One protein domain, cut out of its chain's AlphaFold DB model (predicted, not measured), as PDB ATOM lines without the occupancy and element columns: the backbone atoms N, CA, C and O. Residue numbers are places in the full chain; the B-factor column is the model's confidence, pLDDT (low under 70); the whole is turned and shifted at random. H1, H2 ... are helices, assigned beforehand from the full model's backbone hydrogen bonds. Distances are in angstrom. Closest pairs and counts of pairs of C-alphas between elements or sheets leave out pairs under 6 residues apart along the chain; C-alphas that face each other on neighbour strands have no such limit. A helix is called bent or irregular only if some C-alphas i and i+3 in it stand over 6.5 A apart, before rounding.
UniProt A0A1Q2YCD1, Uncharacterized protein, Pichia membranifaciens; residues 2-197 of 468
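AT A GLANCE: This is residues 2 to 197 of the 468 residues of an uncharacterized protein of Pichia membranifaciens (UniProt A0A1Q2YCD1). Picture a long bundle of helices: the helical hairpin of H3 and H4 runs through the middle, H2 packs on H4 with H1 packed slantwise over H2, and on the other side H7 packs on H3 and H9 on H4. H6 meets H7 at a corner and reaches toward little H5; residues 129 to 134, between and in these two, stick out. The 196 printed residues hold nine named helices, H1 to H9 in order, and no named strand; the class is all helix. H2, H3, H4, H7 and H9 make an up-and-down bundle, each running against the one before it. The whole is compact, with a radius of gyration of the C-alphas of 17.7 A and spans of 59 by 40 by 25 A.

HOW THE PARTS SIT: Start with H1, residues 10 to 36, irregular, with C-alphas 15 and 18 7.8 A apart, and with a kink of 88 degrees near residue 21. It touches H2, residues 43 to 58, opposite ways at a steep tilt of 46 degrees; the closest C-alphas, Ala 31 and Ile 50, are 5.3 A apart. Next, H3, residues 63 to 90, and H4, residues 95 to 118, form a hairpin at a shallow tilt of 12 degrees, closest at C-alphas 84 and 101, 6.2 A. H2 touches H4, with C-alphas 55 and 118 closest at 4.5 A. H5, residues 126 to 129, touches no helix. H6, residues 133 to 149, is only just irregular, with C-alphas 144 and 147 6.9 A apart, and has a kink of 40 degrees near residue 143. H7, residues 153 to 165, touches H6 only at the corner, and touches H3 with C-alphas 153 and 71 closest at 5.5 A. H8, residues 167 to 170, and H7 only just touch, only at the corner, with 3 pairs of C-alphas within 8 A. H9, residues 182 to 196, touches H4 the same way at a shallow tilt of 7 degrees, with C-alphas 191 and 113 closest at 4.9 A. Every O i to N i+4 pair is within hydrogen-bond range in H2, H4, H7 and H9, against 15 of 23 in H1, 22 of 24 in H3 and 10 of 13 in H6; H5 and H8 are too short for such a pair.

IN THESE COORDINATES: Find C-alpha 10 at (-134.771, 69.069, 44.271), where H1 begins its 31.7 A. H2 spans 22.2 A, H3 41.2 A from C-alpha 63 at (-124.671, 72.300, 29.638), H4 34.0 A, H6 23.9 A and H7 18.2 A; H5 and H8 have four residues each. H9 runs 20.5 A to C-alpha 196 at (-120.603, 55.609, 38.895).

THE WHOLE: The C-alphas farthest apart, Ser 93 and Gly 131, are 60.6 A apart. The printed part has no cut, and the link from H8 to H9 is long. Confidence is under 70 at residues 2 to 21, 38 to 39 and 128.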
ATOM      1  N   GLN A   2    -118.978  80.572  59.626       25.56
ATOM      2  CA  GLN A   2    -119.903  79.434  59.618       25.56
ATOM      3  C   GLN A   2    -119.893  78.839  58.206       25.56
ATOM      4  O   GLN A   2    -120.263  79.515  57.251       25.56
ATOM      5  N   VAL A   3    -119.411  77.603  58.072       31.27
ATOM      6  CA  VAL A   3    -119.457  76.854  56.813       31.27
ATOM      7  C   VAL A   3    -120.926  76.559  56.522       31.27
ATOM      8  O   VAL A   3    -121.550  75.749  57.208       31.27
ATOM      9  N   PHE A   4    -121.502  77.257  55.545       36.94
ATOM     10  CA  PHE A   4    -122.847  76.971  55.063       36.94
ATOM     11  C   PHE A   4    -122.832  75.596  54.391       36.94
ATOM     12  O   PHE A   4    -122.336  75.432  53.280       36.94
ATOM     13  N   ARG A   5    -123.360  74.587  55.082       37.06
ATOM     14  CA  ARG A   5    -123.622  73.272  54.498       37.06
ATOM     15  C   ARG A   5    -124.944  73.364  53.743       37.06
ATOM     16  O   ARG A   5    -126.011  73.172  54.315       37.06
ATOM     17  N   VAL A   6    -124.865  73.765  52.481       45.69
ATOM     18  CA  VAL A   6    -126.032  73.915  51.612       45.69
ATOM     19  C   VAL A   6    -126.267  72.579  50.904       45.69
ATOM     20  O   VAL A   6    -125.833  72.393  49.775       45.69
ATOM     21  N   ASP A   7    -126.889  71.614  51.586       45.62
ATOM     22  CA  ASP A   7    -127.425  70.412  50.930       45.62
ATOM     23  C   ASP A   7    -128.814  70.786  50.373       45.62
ATOM     24  O   ASP A   7    -129.781  70.907  51.126       45.62
ATOM     25  N   ILE A   8    -128.892  71.072  49.070       50.69
ATOM     26  CA  ILE A   8    -130.130  71.515  48.413       50.69
ATOM     27  C   ILE A   8    -130.899  70.290  47.910       50.69
ATOM     28  O   ILE A   8    -130.368  69.473  47.165       50.69
ATOM     29  N   THR A   9    -132.159  70.164  48.317       47.91
ATOM     30  CA  THR A   9    -133.095  69.163  47.768       47.91
ATOM     31  C   THR A   9    -133.678  69.628  46.427       47.91
ATOM     32  O   THR A   9    -133.794  70.831  46.202       47.91
ATOM     33  N   ALA A  10    -134.158  68.718  45.568       47.03
ATOM     34  CA  ALA A  10    -134.771  69.069  44.271       47.03
ATOM     35  C   ALA A  10    -135.929  70.094  44.384       47.03
ATOM     36  O   ALA A  10    -136.136  70.931  43.507       47.03
ATOM     37  N   LYS A  11    -136.653  70.104  45.513       42.47
ATOM     38  CA  LYS A  11    -137.707  71.095  45.816       42.47
ATOM     39  C   LYS A  11    -137.176  72.450  46.302       42.47
ATOM     40  O   LYS A  11    -137.850  73.465  46.132       42.47
ATOM     41  N   GLN A  12    -135.999  72.486  46.925       50.22
ATOM     42  CA  GLN A  12    -135.312  73.732  47.285       50.22
ATOM     43  C   GLN A  12    -134.554  74.331  46.089       50.22
ATOM     44  O   GLN A  12    -134.487  75.557  46.000       50.22
ATOM     45  N   HIS A  13    -134.096  73.498  45.142       53.41
ATOM     46  CA  HIS A  13    -133.529  73.910  43.847       53.41
ATOM     47  C   HIS A  13    -134.452  74.891  43.124       53.41
ATOM     48  O   HIS A  13    -134.054  76.011  42.825       53.41
ATOM     49  N   GLN A  14    -135.724  74.526  42.957       47.72
ATOM     50  CA  GLN A  14    -136.698  75.316  42.196       47.72
ATOM     51  C   GLN A  14    -137.086  76.652  42.863       47.72
ATOM     52  O   GLN A  14    -137.586  77.559  42.204       47.72
ATOM     53  N   ARG A  15    -136.881  76.796  44.182       50.88
ATOM     54  CA  ARG A  15    -137.225  78.023  44.933       50.88
ATOM     55  C   ARG A  15    -136.082  79.035  45.013       50.88
ATOM     56  O   ARG A  15    -136.342  80.200  45.317       50.88
ATOM     57  N   CYS A  16    -134.848  78.601  44.769       56.41
ATOM     58  CA  CYS A  16    -133.651  79.430  44.916       56.41
ATOM     59  C   CYS A  16    -132.869  79.631  43.601       56.41
ATOM     60  O   CYS A  16    -131.944  80.439  43.604       56.41
ATOM     61  N   GLU A  17    -133.252  78.962  42.504       54.56
ATOM     62  CA  GLU A  17    -132.603  78.986  41.173       54.56
ATOM     63  C   GLU A  17    -132.287  80.415  40.680       54.56
ATOM     64  O   GLU A  17    -131.134  80.747  40.392       54.56
ATOM     65  N   ASP A  18    -133.278  81.311  40.699       58.09
ATOM     66  CA  ASP A  18    -133.120  82.691  40.210       58.09
ATOM     67  C   ASP A  18    -132.291  83.584  41.150       58.09
ATOM     68  O   ASP A  18    -131.714  84.581  40.726       58.09
ATOM     69  N   LYS A  19    -132.222  83.247  42.447       64.06
ATOM     70  CA  LYS A  19    -131.484  84.039  43.450       64.06
ATOM     71  C   LYS A  19    -130.033  83.594  43.608       64.06
ATOM     72  O   LYS A  19    -129.194  84.410  43.973       64.06
ATOM     73  N   LEU A  20    -129.748  82.312  43.374       65.88
ATOM     74  CA  LEU A  20    -128.410  81.729  43.516       65.88
ATOM     75  C   LEU A  20    -127.586  81.843  42.232       65.88
ATOM     76  O   LEU A  20    -126.375  82.021  42.322       65.88
ATOM     77  N   SER A  21    -128.219  81.815  41.055       67.75
ATOM     78  CA  SER A  21    -127.525  82.020  39.774       67.75
ATOM     79  C   SER A  21    -126.821  83.379  39.693       67.75
ATOM     80  O   SER A  21    -125.706  83.455  39.186       67.75
ATOM     81  N   GLY A  22    -127.407  84.430  40.280       73.94
ATOM     82  CA  GLY A  22    -126.781  85.754  40.389       73.94
ATOM     83  C   GLY A  22    -125.556  85.824  41.314       73.94
ATOM     84  O   GLY A  22    -124.823  86.801  41.250       73.94
ATOM     85  N   LEU A  23    -125.325  84.807  42.153       79.56
ATOM     86  CA  LEU A  23    -124.168  84.709  43.057       79.56
ATOM     87  C   LEU A  23    -123.081  83.766  42.522       79.56
ATOM     88  O   LEU A  23    -122.070  83.553  43.189       79.56
ATOM     89  N   LEU A  24    -123.280  83.169  41.344       81.56
ATOM     90  CA  LEU A  24    -122.383  82.149  40.809       81.56
ATOM     91  C   LEU A  24    -120.942  82.654  40.677       81.56
ATOM     92  O   LEU A  24    -120.026  81.953  41.095       81.56
ATOM     93  N   ASP A  25    -120.750  83.858  40.137       85.06
ATOM     94  CA  ASP A  25    -119.414  84.418  39.912       85.06
ATOM     95  C   ASP A  25    -118.702  84.750  41.240       85.06
ATOM     96  O   ASP A  25    -117.492  84.550  41.362       85.06
ATOM     97  N   ASP A  26    -119.445  85.154  42.279       84.75
ATOM     98  CA  ASP A  26    -118.897  85.372  43.626       84.75
ATOM     99  C   ASP A  26    -118.443  84.048  44.266       84.75
ATOM    100  O   ASP A  26    -117.361  83.960  44.859       84.75
ATOM    101  N   PHE A  27    -119.253  82.992  44.128       84.25
ATOM    102  CA  PHE A  27    -118.899  81.654  44.608       84.25
ATOM    103  C   PHE A  27    -117.752  81.035  43.808       84.25
ATOM    104  O   PHE A  27    -116.922  80.336  44.389       84.25
ATOM    105  N   GLU A  28    -117.667  81.310  42.509       86.56
ATOM    106  CA  GLU A  28    -116.546  80.900  41.666       86.56
ATOM    107  C   GLU A  28    -115.250  81.586  42.104       86.56
ATOM    108  O   GLU A  28    -114.232  80.917  42.299       86.56
ATOM    109  N   ALA A  29    -115.281  82.902  42.334       86.88
ATOM    110  CA  ALA A  29    -114.132  83.643  42.848       86.88
ATOM    111  C   ALA A  29    -113.681  83.100  44.214       86.88
ATOM    112  O   ALA A  29    -112.485  82.875  44.435       86.88
ATOM    113  N   ALA A  30    -114.631  82.809  45.107       85.69
ATOM    114  CA  ALA A  30    -114.345  82.179  46.390       85.69
ATOM    115  C   ALA A  30    -113.720  80.785  46.213       85.69
ATOM    116  O   ALA A  30    -112.677  80.508  46.807       85.69
ATOM    117  N   ALA A  31    -114.295  79.927  45.368       84.62
ATOM    118  CA  ALA A  31    -113.784  78.583  45.113       84.62
ATOM    119  C   ALA A  31    -112.363  78.604  44.516       84.62
ATOM    120  O   ALA A  31    -111.492  77.876  44.995       84.62
ATOM    121  N   ASN A  32    -112.097  79.490  43.551       86.00
ATOM    122  CA  ASN A  32    -110.765  79.685  42.977       86.00
ATOM    123  C   ASN A  32    -109.758  80.178  44.026       86.00
ATOM    124  O   ASN A  32    -108.646  79.653  44.108       86.00
ATOM    125  N   SER A  33    -110.153  81.118  44.893       85.38
ATOM    126  CA  SER A  33    -109.284  81.592  45.982       85.38
ATOM    127  C   SER A  33    -108.895  80.468  46.951       85.38
ATOM    128  O   SER A  33    -107.757  80.419  47.415       85.38
ATOM    129  N   MET A  34    -109.796  79.511  47.206       84.69
ATOM    130  CA  MET A  34    -109.505  78.362  48.066       84.69
ATOM    131  C   MET A  34    -108.499  77.391  47.439       84.69
ATOM    132  O   MET A  34    -107.774  76.728  48.181       84.69
ATOM    133  N   ILE A  35    -108.437  77.294  46.107       80.62
ATOM    134  CA  ILE A  35    -107.431  76.474  45.416       80.62
ATOM    135  C   ILE A  35    -106.055  77.143  45.459       80.62
ATOM    136  O   ILE A  35    -105.064  76.488  45.777       80.62
ATOM    137  N   VAL A  36    -106.001  78.450  45.192       79.31
ATOM    138  CA  VAL A  36    -104.742  79.211  45.133       79.31
ATOM    139  C   VAL A  36    -104.120  79.405  46.526       79.31
ATOM    140  O   VAL A  36    -102.895  79.430  46.663       79.31
ATOM    141  N   ASN A  37    -104.934  79.474  47.585       71.94
ATOM    142  CA  ASN A  37    -104.456  79.539  48.969       71.94
ATOM    143  C   ASN A  37    -103.958  78.162  49.440       71.94
ATOM    144  O   ASN A  37    -104.742  77.317  49.883       71.94
ATOM    145  N   LYS A  38    -102.641  77.937  49.345       66.56
ATOM    146  CA  LYS A  38    -102.015  76.610  49.504       66.56
ATOM    147  C   LYS A  38    -102.185  76.003  50.899       66.56
ATOM    148  O   LYS A  38    -102.906  75.020  51.065       66.56
ATOM    149  N   PHE A  39    -101.555  76.582  51.918       65.00
ATOM    150  CA  PHE A  39    -101.397  75.914  53.222       65.00
ATOM    151  C   PHE A  39    -102.310  76.445  54.332       65.00
ATOM    152  O   PHE A  39    -102.311  75.906  55.433       65.00
ATOM    153  N   GLU A  40    -103.091  77.490  54.064       72.25
ATOM    154  CA  GLU A  40    -103.855  78.203  55.099       72.25
ATOM    155  C   GLU A  40    -105.286  77.678  55.283       72.25
ATOM    156  O   GLU A  40    -105.977  78.072  56.220       72.25
ATOM    157  N   VAL A  41    -105.746  76.794  54.393       76.19
ATOM    158  CA  VAL A  41    -107.135  76.318  54.365       76.19
ATOM    159  C   VAL A  41    -107.194  74.818  54.626       76.19
ATOM    160  O   VAL A  41    -106.581  74.019  53.913       76.19
ATOM    161  N   GLU A  42    -107.989  74.436  55.627       80.12
ATOM    162  CA  GLU A  42    -108.273  73.038  55.949       80.12
ATOM    163  C   GLU A  42    -108.952  72.302  54.782       80.12
ATOM    164  O   GLU A  42    -109.794  72.853  54.067       80.12
ATOM    165  N   ILE A  43    -108.635  71.009  54.644       81.81
ATOM    166  CA  ILE A  43    -109.140  70.135  53.572       81.81
ATOM    167  C   ILE A  43    -110.673  70.164  53.482       81.81
ATOM    168  O   ILE A  43    -111.247  70.318  52.402       81.81
ATOM    169  N   SER A  44    -111.336  70.047  54.633       79.44
ATOM    170  CA  SER A  44    -112.797  70.009  54.758       79.44
ATOM    171  C   SER A  44    -113.458  71.325  54.336       79.44
ATOM    172  O   SER A  44    -114.502  71.307  53.680       79.44
ATOM    173  N   VAL A  45    -112.840  72.460  54.672       83.88
ATOM    174  CA  VAL A  45    -113.328  73.801  54.324       83.88
ATOM    175  C   VAL A  45    -113.213  74.023  52.822       83.88
ATOM    176  O   VAL A  45    -114.195  74.418  52.190       83.88
ATOM    177  N   ARG A  46    -112.054  73.691  52.237       86.06
ATOM    178  CA  ARG A  46    -111.819  73.797  50.793       86.06
ATOM    179  C   ARG A  46    -112.839  72.970  50.009       86.06
ATOM    180  O   ARG A  46    -113.562  73.515  49.178       86.06
ATOM    181  N   ALA A  47    -112.969  71.682  50.328       83.94
ATOM    182  CA  ALA A  47    -113.928  70.802  49.661       83.94
ATOM    183  C   ALA A  47    -115.389  71.256  49.861       83.94
ATOM    184  O   ALA A  47    -116.201  71.137  48.944       83.94
ATOM    185  N   GLY A  48    -115.730  71.804  51.033       82.88
ATOM    186  CA  GLY A  48    -117.073  72.305  51.340       82.88
ATOM    187  C   GLY A  48    -117.477  73.541  50.530       82.88
ATOM    188  O   GLY A  48    -118.591  73.594  50.003       82.88
ATOM    189  N   ILE A  49    -116.572  74.514  50.381       86.56
ATOM    190  CA  ILE A  49    -116.812  75.716  49.560       86.56
ATOM    191  C   ILE A  49    -116.972  75.322  48.090       86.56
ATOM    192  O   ILE A  49    -117.923  75.745  47.436       86.56
ATOM    193  N   ILE A  50    -116.098  74.445  47.598       89.56
ATOM    194  CA  ILE A  50    -116.124  73.977  46.208       89.56
ATOM    195  C   ILE A  50    -117.394  73.181  45.919       89.56
ATOM    196  O   ILE A  50    -118.029  73.390  44.889       89.56
ATOM    197  N   ARG A  51    -117.828  72.332  46.855       89.56
ATOM    198  CA  ARG A  51    -119.113  71.634  46.747       89.56
ATOM    199  C   ARG A  51    -120.296  72.604  46.720       89.56
ATOM    200  O   ARG A  51    -121.252  72.367  45.995       89.56
ATOM    201  N   SER A  52    -120.234  73.698  47.476       86.25
ATOM    202  CA  SER A  52    -121.295  74.714  47.478       86.25
ATOM    203  C   SER A  52    -121.376  75.451  46.141       86.25
ATOM    204  O   SER A  52    -122.466  75.612  45.601       86.25
ATOM    205  N   TYR A  53    -120.225  75.825  45.572       90.19
ATOM    206  CA  TYR A  53    -120.143  76.351  44.208       90.19
ATOM    207  C   TYR A  53    -120.721  75.359  43.188       90.19
ATOM    208  O   TYR A  53    -121.572  75.723  42.379       90.19
ATOM    209  N   ALA A  54    -120.333  74.088  43.284       91.44
ATOM    210  CA  ALA A  54    -120.810  73.020  42.413       91.44
ATOM    211  C   ALA A  54    -122.335  72.815  42.497       91.44
ATOM    212  O   ALA A  54    -122.976  72.669  41.461       91.44
ATOM    213  N   ASN A  55    -122.925  72.893  43.696       88.38
ATOM    214  CA  ASN A  55    -124.378  72.816  43.890       88.38
ATOM    215  C   ASN A  55    -125.125  73.947  43.167       88.38
ATOM    216  O   ASN A  55    -126.213  73.720  42.646       88.38
ATOM    217  N   ILE A  56    -124.560  75.159  43.136       86.50
ATOM    218  CA  ILE A  56    -125.136  76.293  42.393       86.50
ATOM    219  C   ILE A  56    -124.935  76.081  40.888       86.50
ATOM    220  O   ILE A  56    -125.852  76.277  40.100       86.50
ATOM    221  N   LEU A  57    -123.753  75.624  40.477       89.25
ATOM    222  CA  LEU A  57    -123.449  75.334  39.077       89.25
ATOM    223  C   LEU A  57    -124.340  74.220  38.496       89.25
ATOM    224  O   LEU A  57    -124.674  74.242  37.310       89.25
ATOM    225  N   GLN A  58    -124.762  73.267  39.328       87.62
ATOM    226  CA  GLN A  58    -125.680  72.189  38.959       87.62
ATOM    227  C   GLN A  58    -127.046  72.719  38.505       87.62
ATOM    228  O   GLN A  58    -127.656  72.127  37.616       87.62
ATOM    229  N   THR A  59    -127.497  73.865  39.032       80.94
ATOM    230  CA  THR A  59    -128.798  74.449  38.664       80.94
ATOM    231  C   THR A  59    -128.787  75.131  37.293       80.94
ATOM    232  O   THR A  59    -129.836  75.550  36.805       80.94
ATOM    233  N   ILE A  60    -127.623  75.277  36.653       83.06
ATOM    234  CA  ILE A  60    -127.509  75.904  35.335       83.06
ATOM    235  C   ILE A  60    -127.934  74.913  34.251       83.06
ATOM    236  O   ILE A  60    -127.277  73.907  34.012       83.06
ATOM    237  N   LYS A  61    -129.010  75.246  33.529       79.62
ATOM    238  CA  LYS A  61    -129.553  74.409  32.439       79.62
ATOM    239  C   LYS A  61    -128.690  74.394  31.175       79.62
ATOM    240  O   LYS A  61    -128.840  73.502  30.350       79.62
ATOM    241  N   ASN A  62    -127.820  75.389  30.996       85.69
ATOM    242  CA  ASN A  62    -126.895  75.434  29.869       85.69
ATOM    243  C   ASN A  62    -125.696  74.507  30.135       85.69
ATOM    244  O   ASN A  62    -124.773  74.871  30.867       85.69
ATOM    245  N   THR A  63    -125.716  73.325  29.515       89.12
ATOM    246  CA  THR A  63    -124.671  72.300  29.638       89.12
ATOM    247  C   THR A  63    -123.307  72.780  29.144       89.12
ATOM    248  O   THR A  63    -122.291  72.455  29.751       89.12
ATOM    249  N   GLU A  64    -123.266  73.600  28.093       90.19
ATOM    250  CA  GLU A  64    -122.023  74.141  27.537       90.19
ATOM    251  C   GLU A  64    -121.355  75.115  28.518       90.19
ATOM    252  O   GLU A  64    -120.167  74.997  28.817       90.19
ATOM    253  N   LEU A  65    -122.137  76.029  29.106       90.12
ATOM    254  CA  LEU A  65    -121.651  76.944  30.143       90.12
ATOM    255  C   LEU A  65    -121.190  76.183  31.391       90.12
ATOM    256  O   LEU A  65    -120.152  76.510  31.969       90.12
ATOM    257  N   GLN A  66    -121.945  75.158  31.795       92.00
ATOM    258  CA  GLN A  66    -121.564  74.289  32.903       92.00
ATOM    259  C   GLN A  66    -120.220  73.602  32.621       92.00
ATOM    260  O   GLN A  66    -119.318  73.655  33.456       92.00
ATOM    261  N   ALA A  67    -120.049  73.019  31.434       94.19
ATOM    262  CA  ALA A  67    -118.806  72.378  31.023       94.19
ATOM    263  C   ALA A  67    -117.630  73.362  30.958       94.19
ATOM    264  O   ALA A  67    -116.544  73.025  31.426       94.19
ATOM    265  N   HIS A  68    -117.845  74.580  30.453       94.50
ATOM    266  CA  HIS A  68    -116.832  75.634  30.444       94.50
ATOM    267  C   HIS A  68    -116.325  75.943  31.857       94.50
ATOM    268  O   HIS A  68    -115.128  75.827  32.123       94.50
ATOM    269  N   LYS A  69    -117.248  76.257  32.777       93.69
ATOM    270  CA  LYS A  69    -116.941  76.593  34.176       93.69
ATOM    271  C   LYS A  69    -116.225  75.440  34.892       93.69
ATOM    272  O   LYS A  69    -115.251  75.668  35.607       93.69
ATOM    273  N   ILE A  70    -116.662  74.196  34.673       95.50
ATOM    274  CA  ILE A  70    -115.990  73.001  35.214       95.50
ATOM    275  C   ILE A  70    -114.579  72.886  34.645       95.50
ATOM    276  O   ILE A  70    -113.625  72.719  35.395       95.50
ATOM    277  N   SER A  71    -114.433  72.989  33.328       96.25
ATOM    278  CA  SER A  71    -113.158  72.814  32.634       96.25
ATOM    279  C   SER A  71    -112.104  73.820  33.091       96.25
ATOM    280  O   SER A  71    -110.978  73.423  33.395       96.25
ATOM    281  N   THR A  72    -112.482  75.093  33.245       93.94
ATOM    282  CA  THR A  72    -111.612  76.127  33.823       93.94
ATOM    283  C   THR A  72    -111.194  75.773  35.248       93.94
ATOM    284  O   THR A  72    -110.022  75.887  35.598       93.94
ATOM    285  N   PHE A  73    -112.124  75.276  36.063       94.25
ATOM    286  CA  PHE A  73    -111.823  74.862  37.430       94.25
ATOM    287  C   PHE A  73    -110.845  73.676  37.491       94.25
ATOM    288  O   PHE A  73    -109.923  73.665  38.309       94.25
ATOM    289  N   LEU A  74    -111.003  72.693  36.597       96.69
ATOM    290  CA  LEU A  74    -110.086  71.556  36.476       96.69
ATOM    291  C   LEU A  74    -108.674  71.997  36.073       96.69
ATOM    292  O   LEU A  74    -107.704  71.453  36.603       96.69
ATOM    293  N   ASP A  75    -108.546  72.993  35.190       95.94
ATOM    294  CA  ASP A  75    -107.244  73.546  34.801       95.94
ATOM    295  C   ASP A  75    -106.527  74.201  35.986       95.94
ATOM    296  O   ASP A  75    -105.325  74.000  36.165       95.94
ATOM    297  N   VAL A  76    -107.259  74.934  36.831       94.25
ATOM    298  CA  VAL A  76    -106.696  75.562  38.037       94.25
ATOM    299  C   VAL A  76    -106.204  74.497  39.023       94.25
ATOM    300  O   VAL A  76    -105.063  74.577  39.485       94.25
ATOM    301  N   ILE A  77    -107.012  73.460  39.294       95.25
ATOM    302  CA  ILE A  77    -106.592  72.327  40.142       95.25
ATOM    303  C   ILE A  77    -105.340  71.667  39.563       95.25
ATOM    304  O   ILE A  77    -104.395  71.390  40.304       95.25
ATOM    305  N   TYR A  78    -105.318  71.416  38.252       96.06
ATOM    306  CA  TYR A  78    -104.188  70.772  37.591       96.06
ATOM    307  C   TYR A  78    -102.909  71.594  37.756       96.06
ATOM    308  O   TYR A  78    -101.913  71.071  38.254       96.06
ATOM    309  N   CYS A  79    -102.942  72.881  37.407       94.56
ATOM    310  CA  CYS A  79    -101.788  73.774  37.499       94.56
ATOM    311  C   CYS A  79    -101.220  73.849  38.924       94.56
ATOM    312  O   CYS A  79    -100.015  73.669  39.116       94.56
ATOM    313  N   GLU A  80    -102.069  74.047  39.936       93.81
ATOM    314  CA  GLU A  80    -101.597  74.120  41.324       93.81
ATOM    315  C   GLU A  80    -101.079  72.777  41.852       93.81
ATOM    316  O   GLU A  80    -100.101  72.745  42.603       93.81
ATOM    317  N   SER A  81    -101.670  71.663  41.413       94.56
ATOM    318  CA  SER A  81    -101.206  70.323  41.788       94.56
ATOM    319  C   SER A  81     -99.839  70.009  41.182       94.56
ATOM    320  O   SER A  81     -98.969  69.496  41.884       94.56
ATOM    321  N   VAL A  82     -99.604  70.368  39.914       94.06
ATOM    322  CA  VAL A  82     -98.287  70.225  39.265       94.06
ATOM    323  C   VAL A  82     -97.221  71.011  40.031       94.06
ATOM    324  O   VAL A  82     -96.175  70.455  40.368       94.06
ATOM    325  N   ASN A  83     -97.508  72.271  40.373       91.88
ATOM    326  CA  ASN A  83     -96.591  73.114  41.142       91.88
ATOM    327  C   ASN A  83     -96.271  72.507  42.519       91.88
ATOM    328  O   ASN A  83     -95.124  72.542  42.975       91.88
ATOM    329  N   ALA A  84     -97.276  71.938  43.190       92.06
ATOM    330  CA  ALA A  84     -97.101  71.277  44.479       92.06
ATOM    331  C   ALA A  84     -96.247  70.003  44.366       92.06
ATOM    332  O   ALA A  84     -95.302  69.849  45.139       92.06
ATOM    333  N   PHE A  85     -96.499  69.143  43.374       92.50
ATOM    334  CA  PHE A  85     -95.686  67.947  43.134       92.50
ATOM    335  C   PHE A  85     -94.222  68.285  42.831       92.50
ATOM    336  O   PHE A  85     -93.326  67.695  43.427       92.50
ATOM    337  N   GLN A  86     -93.962  69.276  41.976       90.06
ATOM    338  CA  GLN A  86     -92.594  69.725  41.676       90.06
ATOM    339  C   GLN A  86     -91.878  70.290  42.913       90.06
ATOM    340  O   GLN A  86     -90.661  70.171  43.051       90.06
ATOM    341  N   SER A  87     -92.631  70.863  43.855       89.62
ATOM    342  CA  SER A  87     -92.074  71.381  45.107       89.62
ATOM    343  C   SER A  87     -91.601  70.276  46.061       89.62
ATOM    344  O   SER A  87     -90.760  70.555  46.916       89.62
ATOM    345  N   ILE A  88     -92.084  69.033  45.924       89.25
ATOM    346  CA  ILE A  88     -91.647  67.896  46.757       89.25
ATOM    347  C   ILE A  88     -90.155  67.632  46.561       89.25
ATOM    348  O   ILE A  88     -89.417  67.512  47.536       89.25
ATOM    349  N   GLU A  89     -89.693  67.598  45.310       84.19
ATOM    350  CA  GLU A  89     -88.298  67.270  44.985       84.19
ATOM    351  C   GLU A  89     -87.311  68.303  45.537       84.19
ATOM    352  O   GLU A  89     -86.207  67.963  45.957       84.19
ATOM    353  N   ILE A  90     -87.740  69.564  45.602       86.19
ATOM    354  CA  ILE A  90     -86.948  70.672  46.143       86.19
ATOM    355  C   ILE A  90     -86.875  70.599  47.679       86.19
ATOM    356  O   ILE A  90     -85.896  71.043  48.276       86.19
ATOM    357  N   ASN A  91     -87.891  70.027  48.333       86.62
ATOM    358  CA  ASN A  91     -88.057  70.056  49.789       86.62
ATOM    359  C   ASN A  91     -87.816  68.698  50.474       86.62
ATOM    360  O   ASN A  91     -88.197  68.531  51.632       86.62
ATOM    361  N   LEU A  92     -87.140  67.749  49.812       85.12
ATOM    362  CA  LEU A  92     -86.877  66.395  50.336       85.12
ATOM    363  C   LEU A  92     -86.231  66.374  51.735       85.12
ATOM    364  O   LEU A  92     -86.423  65.431  52.496       85.12
ATOM    365  N   SER A  93     -85.471  67.413  52.091       87.12
ATOM    366  CA  SER A  93     -84.795  67.521  53.389       87.12
ATOM    367  C   SER A  93     -85.655  68.119  54.511       87.12
ATOM    368  O   SER A  93     -85.168  68.218  55.637       87.12
ATOM    369  N   ASN A  94     -86.899  68.536  54.246       89.88
ATOM    370  CA  ASN A  94     -87.762  69.196  55.228       89.88
ATOM    371  C   ASN A  94     -89.110  68.463  55.399       89.88
ATOM    372  O   ASN A  94     -90.092  68.820  54.743       89.88
ATOM    373  N   PRO A  95     -89.188  67.474  56.312       88.50
ATOM    374  CA  PRO A  95     -90.378  66.641  56.494       88.50
ATOM    375  C   PRO A  95     -91.667  67.426  56.765       88.50
ATOM    376  O   PRO A  95     -92.691  67.132  56.164       88.50
ATOM    377  N   GLY A  96     -91.619  68.480  57.588       88.69
ATOM    378  CA  GLY A  96     -92.817  69.269  57.904       88.69
ATOM    379  C   GLY A  96     -93.380  70.032  56.700       88.69
ATOM    380  O   GLY A  96     -94.589  70.213  56.583       88.69
ATOM    381  N   VAL A  97     -92.519  70.454  55.766       87.44
ATOM    382  CA  VAL A  97     -92.963  71.066  54.503       87.44
ATOM    383  C   VAL A  97     -93.547  70.011  53.567       87.44
ATOM    384  O   VAL A  97     -94.567  70.270  52.932       87.44
ATOM    385  N   LEU A  98     -92.950  68.817  53.513       88.25
ATOM    386  CA  LEU A  98     -93.477  67.702  52.723       88.25
ATOM    387  C   LEU A  98     -94.869  67.273  53.200       88.25
ATOM    388  O   LEU A  98     -95.750  67.073  52.369       88.25
ATOM    389  N   ASP A  99     -95.098  67.218  54.513       88.44
ATOM    390  CA  ASP A  99     -96.414  66.908  55.081       88.44
ATOM    391  C   ASP A  99     -97.467  67.952  54.682       88.44
ATOM    392  O   ASP A  99     -98.576  67.595  54.280       88.44
ATOM    393  N   ASN A 100     -97.110  69.242  54.694       89.06
ATOM    394  CA  ASN A 100     -97.998  70.313  54.232       89.06
ATOM    395  C   ASN A 100     -98.301  70.218  52.728       89.06
ATOM    396  O   ASN A 100     -99.441  70.442  52.315       89.06
ATOM    397  N   ILE A 101     -97.306  69.874  51.904       90.69
ATOM    398  CA  ILE A 101     -97.494  69.660  50.461       90.69
ATOM    399  C   ILE A 101     -98.404  68.451  50.215       90.69
ATOM    400  O   ILE A 101     -99.353  68.554  49.439       90.69
ATOM    401  N   ASN A 102     -98.175  67.335  50.911       89.94
ATOM    402  CA  ASN A 102     -99.012  66.141  50.813       89.94
ATOM    403  C   ASN A 102    -100.457  66.437  51.241       89.94
ATOM    404  O   ASN A 102    -101.393  66.101  50.517       89.94
ATOM    405  N   GLY A 103    -100.651  67.145  52.359       90.69
ATOM    406  CA  GLY A 103    -101.974  67.579  52.811       90.69
ATOM    407  C   GLY A 103    -102.682  68.485  51.796       90.69
ATOM    408  O   GLY A 103    -103.880  68.324  51.543       90.69
ATOM    409  N   PHE A 104    -101.944  69.394  51.153       92.06
ATOM    410  CA  PHE A 104    -102.472  70.218  50.067       92.06
ATOM    411  C   PHE A 104    -102.891  69.378  48.851       92.06
ATOM    412  O   PHE A 104    -104.002  69.552  48.352       92.06
ATOM    413  N   LEU A 105    -102.060  68.429  48.413       93.88
ATOM    414  CA  LEU A 105    -102.357  67.534  47.289       93.88
ATOM    415  C   LEU A 105    -103.595  66.667  47.551       93.88
ATOM    416  O   LEU A 105    -104.486  66.604  46.703       93.88
ATOM    417  N   VAL A 106    -103.708  66.077  48.747       93.88
ATOM    418  CA  VAL A 106    -104.922  65.357  49.174       93.88
ATOM    419  C   VAL A 106    -106.135  66.287  49.126       93.88
ATOM    420  O   VAL A 106    -107.215  65.898  48.674       93.88
ATOM    421  N   SER A 107    -105.969  67.550  49.517       92.94
ATOM    422  CA  SER A 107    -107.052  68.520  49.419       92.94
ATOM    423  C   SER A 107    -107.440  68.894  47.995       92.94
ATOM    424  O   SER A 107    -108.613  69.195  47.769       92.94
ATOM    425  N   MET A 108    -106.503  68.910  47.050       94.62
ATOM    426  CA  MET A 108    -106.777  69.199  45.642       94.62
ATOM    427  C   MET A 108    -107.620  68.092  45.007       94.62
ATOM    428  O   MET A 108    -108.663  68.373  44.416       94.62
ATOM    429  N   ILE A 109    -107.265  66.823  45.220       95.75
ATOM    430  CA  ILE A 109    -108.106  65.719  44.745       95.75
ATOM    431  C   ILE A 109    -109.443  65.655  45.508       95.75
ATOM    432  O   ILE A 109    -110.489  65.444  44.899       95.75
ATOM    433  N   SER A 110    -109.468  65.965  46.810       94.06
ATOM    434  CA  SER A 110    -110.726  66.100  47.561       94.06
ATOM    435  C   SER A 110    -111.605  67.245  47.040       94.06
ATOM    436  O   SER A 110    -112.827  67.190  47.186       94.06
ATOM    437  N   SER A 111    -111.014  68.277  46.435       93.44
ATOM    438  CA  SER A 111    -111.743  69.373  45.791       93.44
ATOM    439  C   SER A 111    -112.430  68.904  44.513       93.44
ATOM    440  O   SER A 111    -113.595  69.231  44.298       93.44
ATOM    441  N   LEU A 112    -111.758  68.058  43.721       95.50
ATOM    442  CA  LEU A 112    -112.369  67.371  42.580       95.50
ATOM    443  C   LEU A 112    -113.543  66.484  43.028       95.50
ATOM    444  O   LEU A 112    -114.608  66.516  42.414       95.50
ATOM    445  N   VAL A 113    -113.392  65.747  44.135       95.44
ATOM    446  CA  VAL A 113    -114.494  64.972  44.738       95.44
ATOM    447  C   VAL A 113    -115.638  65.885  45.184       95.44
ATOM    448  O   VAL A 113    -116.802  65.553  44.973       95.44
ATOM    449  N   GLY A 114    -115.334  67.032  45.799       92.75
ATOM    450  CA  GLY A 114    -116.329  68.024  46.213       92.75
ATOM    451  C   GLY A 114    -117.123  68.584  45.032       92.75
ATOM    452  O   GLY A 114    -118.349  68.663  45.110       92.75
ATOM    453  N   LEU A 115    -116.436  68.891  43.930       94.44
ATOM    454  CA  LEU A 115    -117.040  69.322  42.672       94.44
ATOM    455  C   LEU A 115    -117.946  68.230  42.089       94.44
ATOM    456  O   LEU A 115    -119.104  68.503  41.781       94.44
ATOM    457  N   ALA A 116    -117.459  66.986  42.024       94.50
ATOM    458  CA  ALA A 116    -118.240  65.855  41.534       94.50
ATOM    459  C   ALA A 116    -119.496  65.609  42.371       94.50
ATOM    460  O   ALA A 116    -120.580  65.474  41.818       94.50
ATOM    461  N   LYS A 117    -119.364  65.636  43.702       92.00
ATOM    462  CA  LYS A 117    -120.480  65.467  44.641       92.00
ATOM    463  C   LYS A 117    -121.497  66.602  44.600       92.00
ATOM    464  O   LYS A 117    -122.660  66.373  44.910       92.00
ATOM    465  N   GLY A 118    -121.068  67.829  44.311       90.19
ATOM    466  CA  GLY A 118    -121.990  68.960  44.244       90.19
ATOM    467  C   GLY A 118    -122.742  69.063  42.917       90.19
ATOM    468  O   GLY A 118    -123.833  69.613  42.863       90.19
ATOM    469  N   LEU A 119    -122.188  68.480  41.853       91.44
ATOM    470  CA  LEU A 119    -122.844  68.385  40.548       91.44
ATOM    471  C   LEU A 119    -123.702  67.122  40.386       91.44
ATOM    472  O   LEU A 119    -124.266  66.920  39.312       91.44
ATOM    473  N   GLN A 120    -123.817  66.295  41.431       89.75
ATOM    474  CA  GLN A 120    -124.647  65.094  41.380       89.75
ATOM    475  C   GLN A 120    -126.114  65.433  41.194       89.75
ATOM    476  O   GLN A 120    -126.622  66.437  41.705       89.75
ATOM    477  N   ILE A 121    -126.809  64.561  40.477       85.00
ATOM    478  CA  ILE A 121    -128.236  64.723  40.260       85.00
ATOM    479  C   ILE A 121    -128.974  64.345  41.564       85.00
ATOM    480  O   ILE A 121    -128.687  63.292  42.139       85.00
ATOM    481  N   PRO A 122    -129.906  65.185  42.066       83.00
ATOM    482  CA  PRO A 122    -130.660  64.903  43.289       83.00
ATOM    483  C   PRO A 122    -131.405  63.560  43.252       83.00
ATOM    484  O   PRO A 122    -131.817  63.110  42.190       83.00
ATOM    485  N   GLU A 123    -131.648  62.950  44.418       77.38
ATOM    486  CA  GLU A 123    -132.307  61.632  44.509       77.38
ATOM    487  C   GLU A 123    -133.721  61.612  43.895       77.38
ATOM    488  O   GLU A 123    -134.093  60.624  43.268       77.38
ATOM    489  N   ASP A 124    -134.460  62.725  43.968       77.25
ATOM    490  CA  ASP A 124    -135.803  62.896  43.384       77.25
ATOM    491  C   ASP A 124    -135.763  63.230  41.870       77.25
ATOM    492  O   ASP A 124    -136.586  63.990  41.357       77.25
ATOM    493  N   TRP A 125    -134.766  62.730  41.132       80.56
ATOM    494  CA  TRP A 125    -134.551  63.066  39.716       80.56
ATOM    495  C   TRP A 125    -135.689  62.613  38.794       80.56
ATOM    496  O   TRP A 125    -135.885  63.203  37.729       80.56
ATOM    497  N   GLU A 126    -136.430  61.575  39.185       79.81
ATOM    498  CA  GLU A 126    -137.545  61.003  38.419       79.81
ATOM    499  C   GLU A 126    -138.611  62.072  38.132       79.81
ATOM    500  O   GLU A 126    -139.026  62.235  36.983       79.81
ATOM    501  N   ASP A 127    -138.915  62.916  39.125       72.31
ATOM    502  CA  ASP A 127    -139.865  64.032  39.013       72.31
ATOM    503  C   ASP A 127    -139.462  65.064  37.938       72.31
ATOM    504  O   ASP A 127    -140.315  65.790  37.420       72.31
ATOM    505  N   TYR A 128    -138.170  65.155  37.597       67.25
ATOM    506  CA  TYR A 128    -137.631  66.159  36.673       67.25
ATOM    507  C   TYR A 128    -137.314  65.600  35.280       67.25
ATOM    508  O   TYR A 128    -137.553  66.271  34.272       67.25
ATOM    509  N   TYR A 129    -136.773  64.382  35.206       73.38
ATOM    510  CA  TYR A 129    -136.254  63.819  33.957       73.38
ATOM    511  C   TYR A 129    -137.183  62.790  33.305       73.38
ATOM    512  O   TYR A 129    -137.137  62.642  32.084       73.38
ATOM    513  N   GLU A 130    -138.051  62.106  34.060       71.12
ATOM    514  CA  GLU A 130    -138.855  60.995  33.521       71.12
ATOM    515  C   GLU A 130    -139.914  61.456  32.495       71.12
ATOM    516  O   GLU A 130    -140.346  60.677  31.649       71.12
ATOM    517  N   GLY A 131    -140.265  62.750  32.496       70.81
ATOM    518  CA  GLY A 131    -141.158  63.376  31.513       70.81
ATOM    519  C   GLY A 131    -140.471  64.183  30.402       70.81
ATOM    520  O   GLY A 131    -141.169  64.767  29.573       70.81
ATOM    521  N   ASN A 132    -139.135  64.263  30.376       82.81
ATOM    522  CA  ASN A 132    -138.404  65.157  29.470       82.81
ATOM    523  C   ASN A 132    -137.310  64.426  28.676       82.81
ATOM    524  O   ASN A 132    -136.109  64.642  28.853       82.81
ATOM    525  N   GLU A 133    -137.764  63.573  27.755       85.69
ATOM    526  CA  GLU A 133    -136.928  62.769  26.855       85.69
ATOM    527  C   GLU A 133    -135.875  63.611  26.121       85.69
ATOM    528  O   GLU A 133    -134.704  63.235  26.069       85.69
ATOM    529  N   LYS A 134    -136.268  64.784  25.608       86.75
ATOM    530  CA  LYS A 134    -135.369  65.664  24.856       86.75
ATOM    531  C   LYS A 134    -134.194  66.139  25.711       86.75
ATOM    532  O   LYS A 134    -133.056  66.040  25.273       86.75
ATOM    533  N   THR A 135    -134.442  66.604  26.935       85.25
ATOM    534  CA  THR A 135    -133.362  67.060  27.823       85.25
ATOM    535  C   THR A 135    -132.407  65.928  28.196       85.25
ATOM    536  O   THR A 135    -131.195  66.148  28.217       85.25
ATOM    537  N   VAL A 136    -132.919  64.718  28.446       86.88
ATOM    538  CA  VAL A 136    -132.070  63.544  28.714       86.88
ATOM    539  C   VAL A 136    -131.218  63.204  27.490       86.88
ATOM    540  O   VAL A 136    -130.016  62.972  27.627       86.88
ATOM    541  N   GLN A 137    -131.811  63.227  26.294       88.31
ATOM    542  CA  GLN A 137    -131.117  62.935  25.045       88.31
ATOM    543  C   GLN A 137    -130.041  63.976  24.710       88.31
ATOM    544  O   GLN A 137    -128.924  63.599  24.355       88.31
ATOM    545  N   ASP A 138    -130.350  65.265  24.854       88.75
ATOM    546  CA  ASP A 138    -129.413  66.365  24.604       88.75
ATOM    547  C   ASP A 138    -128.234  66.299  25.593       88.75
ATOM    548  O   ASP A 138    -127.075  66.373  25.187       88.75
ATOM    549  N   THR A 139    -128.514  66.042  26.878       88.56
ATOM    550  CA  THR A 139    -127.483  65.862  27.918       88.56
ATOM    551  C   THR A 139    -126.592  64.655  27.624       88.56
ATOM    552  O   THR A 139    -125.368  64.743  27.728       88.56
ATOM    553  N   TYR A 140    -127.191  63.527  27.223       89.88
ATOM    554  CA  TYR A 140    -126.448  62.335  26.819       89.88
ATOM    555  C   TYR A 140    -125.547  62.616  25.620       89.88
ATOM    556  O   TYR A 140    -124.359  62.304  25.669       89.88
ATOM    557  N   ASN A 141    -126.088  63.233  24.569       90.88
ATOM    558  CA  ASN A 141    -125.341  63.529  23.352       90.88
ATOM    559  C   ASN A 141    -124.153  64.449  23.633       90.88
ATOM    560  O   ASN A 141    -123.045  64.174  23.164       90.88
ATOM    561  N   TYR A 142    -124.368  65.488  24.442       93.69
ATOM    562  CA  TYR A 142    -123.319  66.424  24.802       93.69
ATOM    563  C   TYR A 142    -122.161  65.720  25.521       93.69
ATOM    564  O   TYR A 142    -121.033  65.703  25.026       93.69
ATOM    565  N   TRP A 143    -122.438  65.069  26.657       93.00
ATOM    566  CA  TRP A 143    -121.386  64.444  27.467       93.00
ATOM    567  C   TRP A 143    -120.744  63.234  26.792       93.00
ATOM    568  O   TRP A 143    -119.584  62.938  27.057       93.00
ATOM    569  N   LYS A 144    -121.470  62.532  25.915       89.31
ATOM    570  CA  LYS A 144    -120.937  61.356  25.221       89.31
ATOM    571  C   LYS A 144    -120.109  61.711  23.986       89.31
ATOM    572  O   LYS A 144    -119.136  61.014  23.704       89.31
ATOM    573  N   PHE A 145    -120.496  62.741  23.230       89.75
ATOM    574  CA  PHE A 145    -119.937  62.993  21.894       89.75
ATOM    575  C   PHE A 145    -119.382  64.403  21.687       89.75
ATOM    576  O   PHE A 145    -118.494  64.580  20.848       89.75
ATOM    577  N   GLU A 146    -119.895  65.405  22.398       92.31
ATOM    578  CA  GLU A 146    -119.524  66.806  22.174       92.31
ATOM    579  C   GLU A 146    -118.432  67.287  23.130       92.31
ATOM    580  O   GLU A 146    -117.536  67.993  22.674       92.31
ATOM    581  N   ASP A 147    -118.421  66.848  24.396       92.56
ATOM    582  CA  ASP A 147    -117.431  67.282  25.405       92.56
ATOM    583  C   ASP A 147    -115.984  67.198  24.887       92.56
ATOM    584  O   ASP A 147    -115.225  68.166  24.978       92.56
ATOM    585  N   SER A 148    -115.634  66.081  24.239       89.44
ATOM    586  CA  SER A 148    -114.301  65.837  23.660       89.44
ATOM    587  C   SER A 148    -113.840  66.878  22.627       89.44
ATOM    588  O   SER A 148    -112.640  67.032  22.398       89.44
ATOM    589  N   LYS A 149    -114.769  67.606  22.000       89.62
ATOM    590  CA  LYS A 149    -114.478  68.606  20.962       89.62
ATOM    591  C   LYS A 149    -114.323  70.018  21.518       89.62
ATOM    592  O   LYS A 149    -113.721  70.849  20.843       89.62
ATOM    593  N   TYR A 150    -114.870  70.285  22.703       89.00
ATOM    594  CA  TYR A 150    -114.956  71.633  23.260       89.00
ATOM    595  C   TYR A 150    -114.107  71.771  24.522       89.00
ATOM    596  O   TYR A 150    -113.003  72.308  24.470       89.00
ATOM    597  N   PHE A 151    -114.609  71.281  25.655       94.62
ATOM    598  CA  PHE A 151    -114.015  71.553  26.965       94.62
ATOM    599  C   PHE A 151    -113.258  70.373  27.567       94.62
ATOM    600  O   PHE A 151    -112.513  70.585  28.529       94.62
ATOM    601  N   GLN A 152    -113.414  69.175  26.993       95.62
ATOM    602  CA  GLN A 152    -112.654  67.969  27.324       95.62
ATOM    603  C   GLN A 152    -112.673  67.653  28.827       95.62
ATOM    604  O   GLN A 152    -111.652  67.288  29.416       95.62
ATOM    605  N   VAL A 153    -113.825  67.825  29.478       96.88
ATOM    606  CA  VAL A 153    -113.965  67.662  30.929       96.88
ATOM    607  C   VAL A 153    -113.564  66.249  31.358       96.88
ATOM    608  O   VAL A 153    -112.802  66.098  32.318       96.88
ATOM    609  N   HIS A 154    -114.005  65.214  30.632       96.31
ATOM    610  CA  HIS A 154    -113.646  63.825  30.950       96.31
ATOM    611  C   HIS A 154    -112.141  63.566  30.815       96.31
ATOM    612  O   HIS A 154    -111.547  62.924  31.683       96.31
ATOM    613  N   GLU A 155    -111.505  64.104  29.771       96.38
ATOM    614  CA  GLU A 155    -110.058  63.968  29.557       96.38
ATOM    615  C   GLU A 155    -109.267  64.668  30.665       96.38
ATOM    616  O   GLU A 155    -108.345  64.082  31.237       96.38
ATOM    617  N   LYS A 156    -109.665  65.888  31.041       97.75
ATOM    618  CA  LYS A 156    -109.040  66.635  32.140       97.75
ATOM    619  C   LYS A 156    -109.183  65.913  33.477       97.75
ATOM    620  O   LYS A 156    -108.212  65.838  34.231       97.75
ATOM    621  N   CYS A 157    -110.346  65.320  33.754       97.69
ATOM    622  CA  CYS A 157    -110.544  64.482  34.939       97.69
ATOM    623  C   CYS A 157    -109.586  63.284  34.951       97.69
ATOM    624  O   CYS A 157    -108.925  63.028  35.956       97.69
ATOM    625  N   LEU A 158    -109.466  62.568  33.829       97.00
ATOM    626  CA  LEU A 158    -108.557  61.425  33.708       97.00
ATOM    627  C   LEU A 158    -107.086  61.832  33.815       97.00
ATOM    628  O   LEU A 158    -106.290  61.114  34.421       97.00
ATOM    629  N   LYS A 159    -106.729  63.005  33.290       96.81
ATOM    630  CA  LYS A 159    -105.392  63.583  33.427       96.81
ATOM    631  C   LYS A 159    -105.062  63.901  34.885       96.81
ATOM    632  O   LYS A 159    -103.971  63.566  35.337       96.81
ATOM    633  N   LEU A 160    -106.006  64.481  35.633       97.75
ATOM    634  CA  LEU A 160    -105.873  64.698  37.078       97.75
ATOM    635  C   LEU A 160    -105.736  63.373  37.829       97.75
ATOM    636  O   LEU A 160    -104.807  63.220  38.614       97.75
ATOM    637  N   VAL A 161    -106.598  62.390  37.552       97.50
ATOM    638  CA  VAL A 161    -106.496  61.052  38.156       97.50
ATOM    639  C   VAL A 161    -105.122  60.432  37.884       97.50
ATOM    640  O   VAL A 161    -104.489  59.920  38.803       97.50
ATOM    641  N   SER A 162    -104.615  60.521  36.651       96.25
ATOM    642  CA  SER A 162    -103.279  60.016  36.321       96.25
ATOM    643  C   SER A 162    -102.173  60.790  37.036       96.25
ATOM    644  O   SER A 162    -101.227  60.163  37.501       96.25
ATOM    645  N   LEU A 163    -102.279  62.119  37.142       96.44
ATOM    646  CA  LEU A 163    -101.319  62.954  37.866       96.44
ATOM    647  C   LEU A 163    -101.250  62.565  39.346       96.44
ATOM    648  O   LEU A 163    -100.163  62.408  39.884       96.44
ATOM    649  N   PHE A 164    -102.398  62.386  39.995       96.31
ATOM    650  CA  PHE A 164    -102.463  62.062  41.419       96.31
ATOM    651  C   PHE A 164    -102.059  60.618  41.724       96.31
ATOM    652  O   PHE A 164    -101.355  60.369  42.700       96.31
ATOM    653  N   SER A 165    -102.474  59.661  40.893       95.38
ATOM    654  CA  SER A 165    -102.177  58.244  41.121       95.38
ATOM    655  C   SER A 165    -100.781  57.839  40.662       95.38
ATOM    656  O   SER A 165    -100.187  56.956  41.278       95.38
ATOM    657  N   PHE A 166    -100.262  58.465  39.600       94.06
ATOM    658  CA  PHE A 166     -98.981  58.142  38.961       94.06
ATOM    659  C   PHE A 166     -98.170  59.412  38.632       94.06
ATOM    660  O   PHE A 166     -97.846  59.659  37.465       94.06
ATOM    661  N   PRO A 167     -97.827  60.239  39.638       93.12
ATOM    662  CA  PRO A 167     -97.157  61.519  39.409       93.12
ATOM    663  C   PRO A 167     -95.788  61.364  38.733       93.12
ATOM    664  O   PRO A 167     -95.407  62.208  37.927       93.12
ATOM    665  N   SER A 168     -95.081  60.261  38.992       88.62
ATOM    666  CA  SER A 168     -93.776  59.966  38.389       88.62
ATOM    667  C   SER A 168     -93.830  59.684  36.885       88.62
ATOM    668  O   SER A 168     -92.834  59.880  36.194       88.62
ATOM    669  N   GLU A 169     -94.978  59.245  36.366       89.81
ATOM    670  CA  GLU A 169     -95.205  59.064  34.928       89.81
ATOM    671  C   GLU A 169     -95.784  60.327  34.277       89.81
ATOM    672  O   GLU A 169     -95.544  60.592  33.101       89.81
ATOM    673  N   ALA A 170     -96.578  61.092  35.031       87.00
ATOM    674  CA  ALA A 170     -97.272  62.272  34.530       87.00
ATOM    675  C   ALA A 170     -96.369  63.513  34.434       87.00
ATOM    676  O   ALA A 170     -96.662  64.421  33.651       87.00
ATOM    677  N   LEU A 171     -95.297  63.570  35.229       88.12
ATOM    678  CA  LEU A 171     -94.405  64.721  35.318       88.12
ATOM    679  C   LEU A 171     -92.979  64.378  34.859       88.12
ATOM    680  O   LEU A 171     -92.428  63.346  35.245       88.12
ATOM    681  N   PRO A 172     -92.340  65.252  34.058       79.88
ATOM    682  CA  PRO A 172     -90.949  65.064  33.673       79.88
ATOM    683  C   PRO A 172     -90.030  65.191  34.896       79.88
ATOM    684  O   PRO A 172     -90.223  66.066  35.735       79.88
ATOM    685  N   ASN A 173     -88.994  64.350  34.950       75.62
ATOM    686  CA  ASN A 173     -87.980  64.290  36.014       75.62
ATOM    687  C   ASN A 173     -88.480  63.867  37.407       75.62
ATOM    688  O   ASN A 173     -87.704  63.925  38.348       75.62
ATOM    689  N   SER A 174     -89.704  63.348  37.533       78.19
ATOM    690  CA  SER A 174     -90.338  63.055  38.825       78.19
ATOM    691  C   SER A 174     -90.213  61.608  39.322       78.19
ATOM    692  O   SER A 174     -91.125  61.069  39.953       78.19
ATOM    693  N   ALA A 175     -89.086  60.945  39.048       74.25
ATOM    694  CA  ALA A 175     -88.906  59.512  39.323       74.25
ATOM    695  C   ALA A 175     -89.012  59.138  40.816       74.25
ATOM    696  O   ALA A 175     -89.317  57.993  41.140       74.25
ATOM    697  N   ASN A 176     -88.787  60.098  41.720       78.31
ATOM    698  CA  ASN A 176     -88.825  59.879  43.168       78.31
ATOM    699  C   ASN A 176     -90.230  60.031  43.775       78.31
ATOM    700  O   ASN A 176     -90.412  59.765  44.964       78.31
ATOM    701  N   LEU A 177     -91.225  60.474  42.997       85.12
ATOM    702  CA  LEU A 177     -92.582  60.653  43.503       85.12
ATOM    703  C   LEU A 177     -93.276  59.303  43.696       85.12
ATOM    704  O   LEU A 177     -93.365  58.474  42.784       85.12
ATOM    705  N   LYS A 178     -93.810  59.101  44.901       85.25
ATOM    706  CA  LYS A 178     -94.559  57.898  45.253       85.25
ATOM    707  C   LYS A 178     -95.883  57.869  44.488       85.25
ATOM    708  O   LYS A 178     -96.654  58.822  44.534       85.25
ATOM    709  N   SER A 179     -96.143  56.760  43.803       90.69
ATOM    710  CA  SER A 179     -97.433  56.497  43.158       90.69
ATOM    711  C   SER A 179     -98.327  55.650  44.062       90.69
ATOM    712  O   SER A 179     -97.835  54.946  44.945       90.69
ATOM    713  N   LEU A 180     -99.638  55.712  43.820       91.12
ATOM    714  CA  LEU A 180    -100.670  55.020  44.600       91.12
ATOM    715  C   LEU A 180    -100.574  55.284  46.109       91.12
ATOM    716  O   LEU A 180    -100.663  54.361  46.921       91.12
ATOM    717  N   ASP A 181    -100.394  56.549  46.493       90.44
ATOM    718  CA  ASP A 181    -100.523  56.927  47.896       90.44
ATOM    719  C   ASP A 181    -101.940  56.590  48.414       90.44
ATOM    720  O   ASP A 181    -102.916  56.971  47.757       90.44
ATOM    721  N   PRO A 182    -102.095  55.895  49.559       90.75
ATOM    722  CA  PRO A 182    -103.405  55.455  50.040       90.75
ATOM    723  C   PRO A 182    -104.417  56.588  50.261       90.75
ATOM    724  O   PRO A 182    -105.593  56.425  49.934       90.75
ATOM    725  N   GLN A 183    -103.982  57.753  50.763       91.69
ATOM    726  CA  GLN A 183    -104.893  58.875  51.026       91.69
ATOM    727  C   GLN A 183    -105.401  59.490  49.723       91.69
ATOM    728  O   GLN A 183    -106.582  59.826  49.602       91.69
ATOM    729  N   ILE A 184    -104.518  59.602  48.730       94.44
ATOM    730  CA  ILE A 184    -104.877  60.064  47.388       94.44
ATOM    731  C   ILE A 184    -105.783  59.041  46.695       94.44
ATOM    732  O   ILE A 184    -106.801  59.417  46.113       94.44
ATOM    733  N   LEU A 185    -105.451  57.750  46.783       95.00
ATOM    734  CA  LEU A 185    -106.212  56.678  46.147       95.00
ATOM    735  C   LEU A 185    -107.641  56.582  46.694       95.00
ATOM    736  O   LEU A 185    -108.563  56.364  45.912       95.00
ATOM    737  N   GLU A 186    -107.844  56.815  47.994       95.31
ATOM    738  CA  GLU A 186    -109.185  56.930  48.582       95.31
ATOM    739  C   GLU A 186    -109.982  58.070  47.929       95.31
ATOM    740  O   GLU A 186    -111.140  57.887  47.557       95.31
ATOM    741  N   GLN A 187    -109.371  59.239  47.707       96.06
ATOM    742  CA  GLN A 187    -110.059  60.347  47.034       96.06
ATOM    743  C   GLN A 187    -110.347  60.042  45.558       96.06
ATOM    744  O   GLN A 187    -111.436  60.347  45.075       96.06
ATOM    745  N   VAL A 188    -109.429  59.380  44.849       97.44
ATOM    746  CA  VAL A 188    -109.662  58.919  43.468       97.44
ATOM    747  C   VAL A 188    -110.799  57.891  43.412       97.44
ATOM    748  O   VAL A 188    -111.660  57.961  42.533       97.44
ATOM    749  N   PHE A 189    -110.857  56.967  44.373       97.62
ATOM    750  CA  PHE A 189    -111.972  56.034  44.517       97.62
ATOM    751  C   PHE A 189    -113.299  56.775  44.734       97.62
ATOM    752  O   PHE A 189    -114.277  56.502  44.035       97.62
ATOM    753  N   LEU A 190    -113.338  57.750  45.650       96.75
ATOM    754  CA  LEU A 190    -114.531  58.562  45.911       96.75
ATOM    755  C   LEU A 190    -114.962  59.385  44.691       96.75
ATOM    756  O   LEU A 190    -116.165  59.554  44.468       96.75
ATOM    757  N   PHE A 191    -114.007  59.870  43.899       97.50
ATOM    758  CA  PHE A 191    -114.269  60.566  42.644       97.50
ATOM    759  C   PHE A 191    -115.004  59.651  41.657       97.50
ATOM    760  O   PHE A 191    -116.137  59.950  41.277       97.50
ATOM    761  N   PHE A 192    -114.425  58.490  41.325       97.62
ATOM    762  CA  PHE A 192    -115.071  57.545  40.411       97.62
ATOM    763  C   PHE A 192    -116.408  57.037  40.944       97.62
ATOM    764  O   PHE A 192    -117.366  56.919  40.184       97.62
ATOM    765  N   LYS A 193    -116.505  56.776  42.253       96.12
ATOM    766  CA  LYS A 193    -117.755  56.366  42.900       96.12
ATOM    767  C   LYS A 193    -118.874  57.381  42.677       96.12
ATOM    768  O   LYS A 193    -120.003  56.963  42.449       96.12
ATOM    769  N   SER A 194    -118.561  58.678  42.734       93.75
ATOM    770  CA  SER A 194    -119.549  59.748  42.550       93.75
ATOM    771  C   SER A 194    -120.147  59.714  41.138       93.75
ATOM    772  O   SER A 194    -121.363  59.756  40.990       93.75
ATOM    773  N   GLY A 195    -119.313  59.525  40.109       93.44
ATOM    774  CA  GLY A 195    -119.784  59.358  38.730       93.44
ATOM    775  C   GLY A 195    -120.510  58.034  38.487       93.44
ATOM    776  O   GLY A 195    -121.558  58.003  37.852       93.44
ATOM    777  N   LEU A 196    -119.990  56.931  39.032       93.81
ATOM    778  CA  LEU A 196    -120.603  55.609  38.895       93.81
ATOM    779  C   LEU A 196    -121.991  55.537  39.537       93.81
ATOM    780  O   LEU A 196    -122.796  54.735  39.089       93.81
ATOM    781  N   SER A 197    -122.297  56.357  40.548       91.06
ATOM    782  CA  SER A 197    -123.627  56.409  41.166       91.06
ATOM    783  C   SER A 197    -124.680  57.188  40.373       91.06
ATOM    784  O   SER A 197    -125.857  57.076  40.704       91.06
TER     785      SER A 197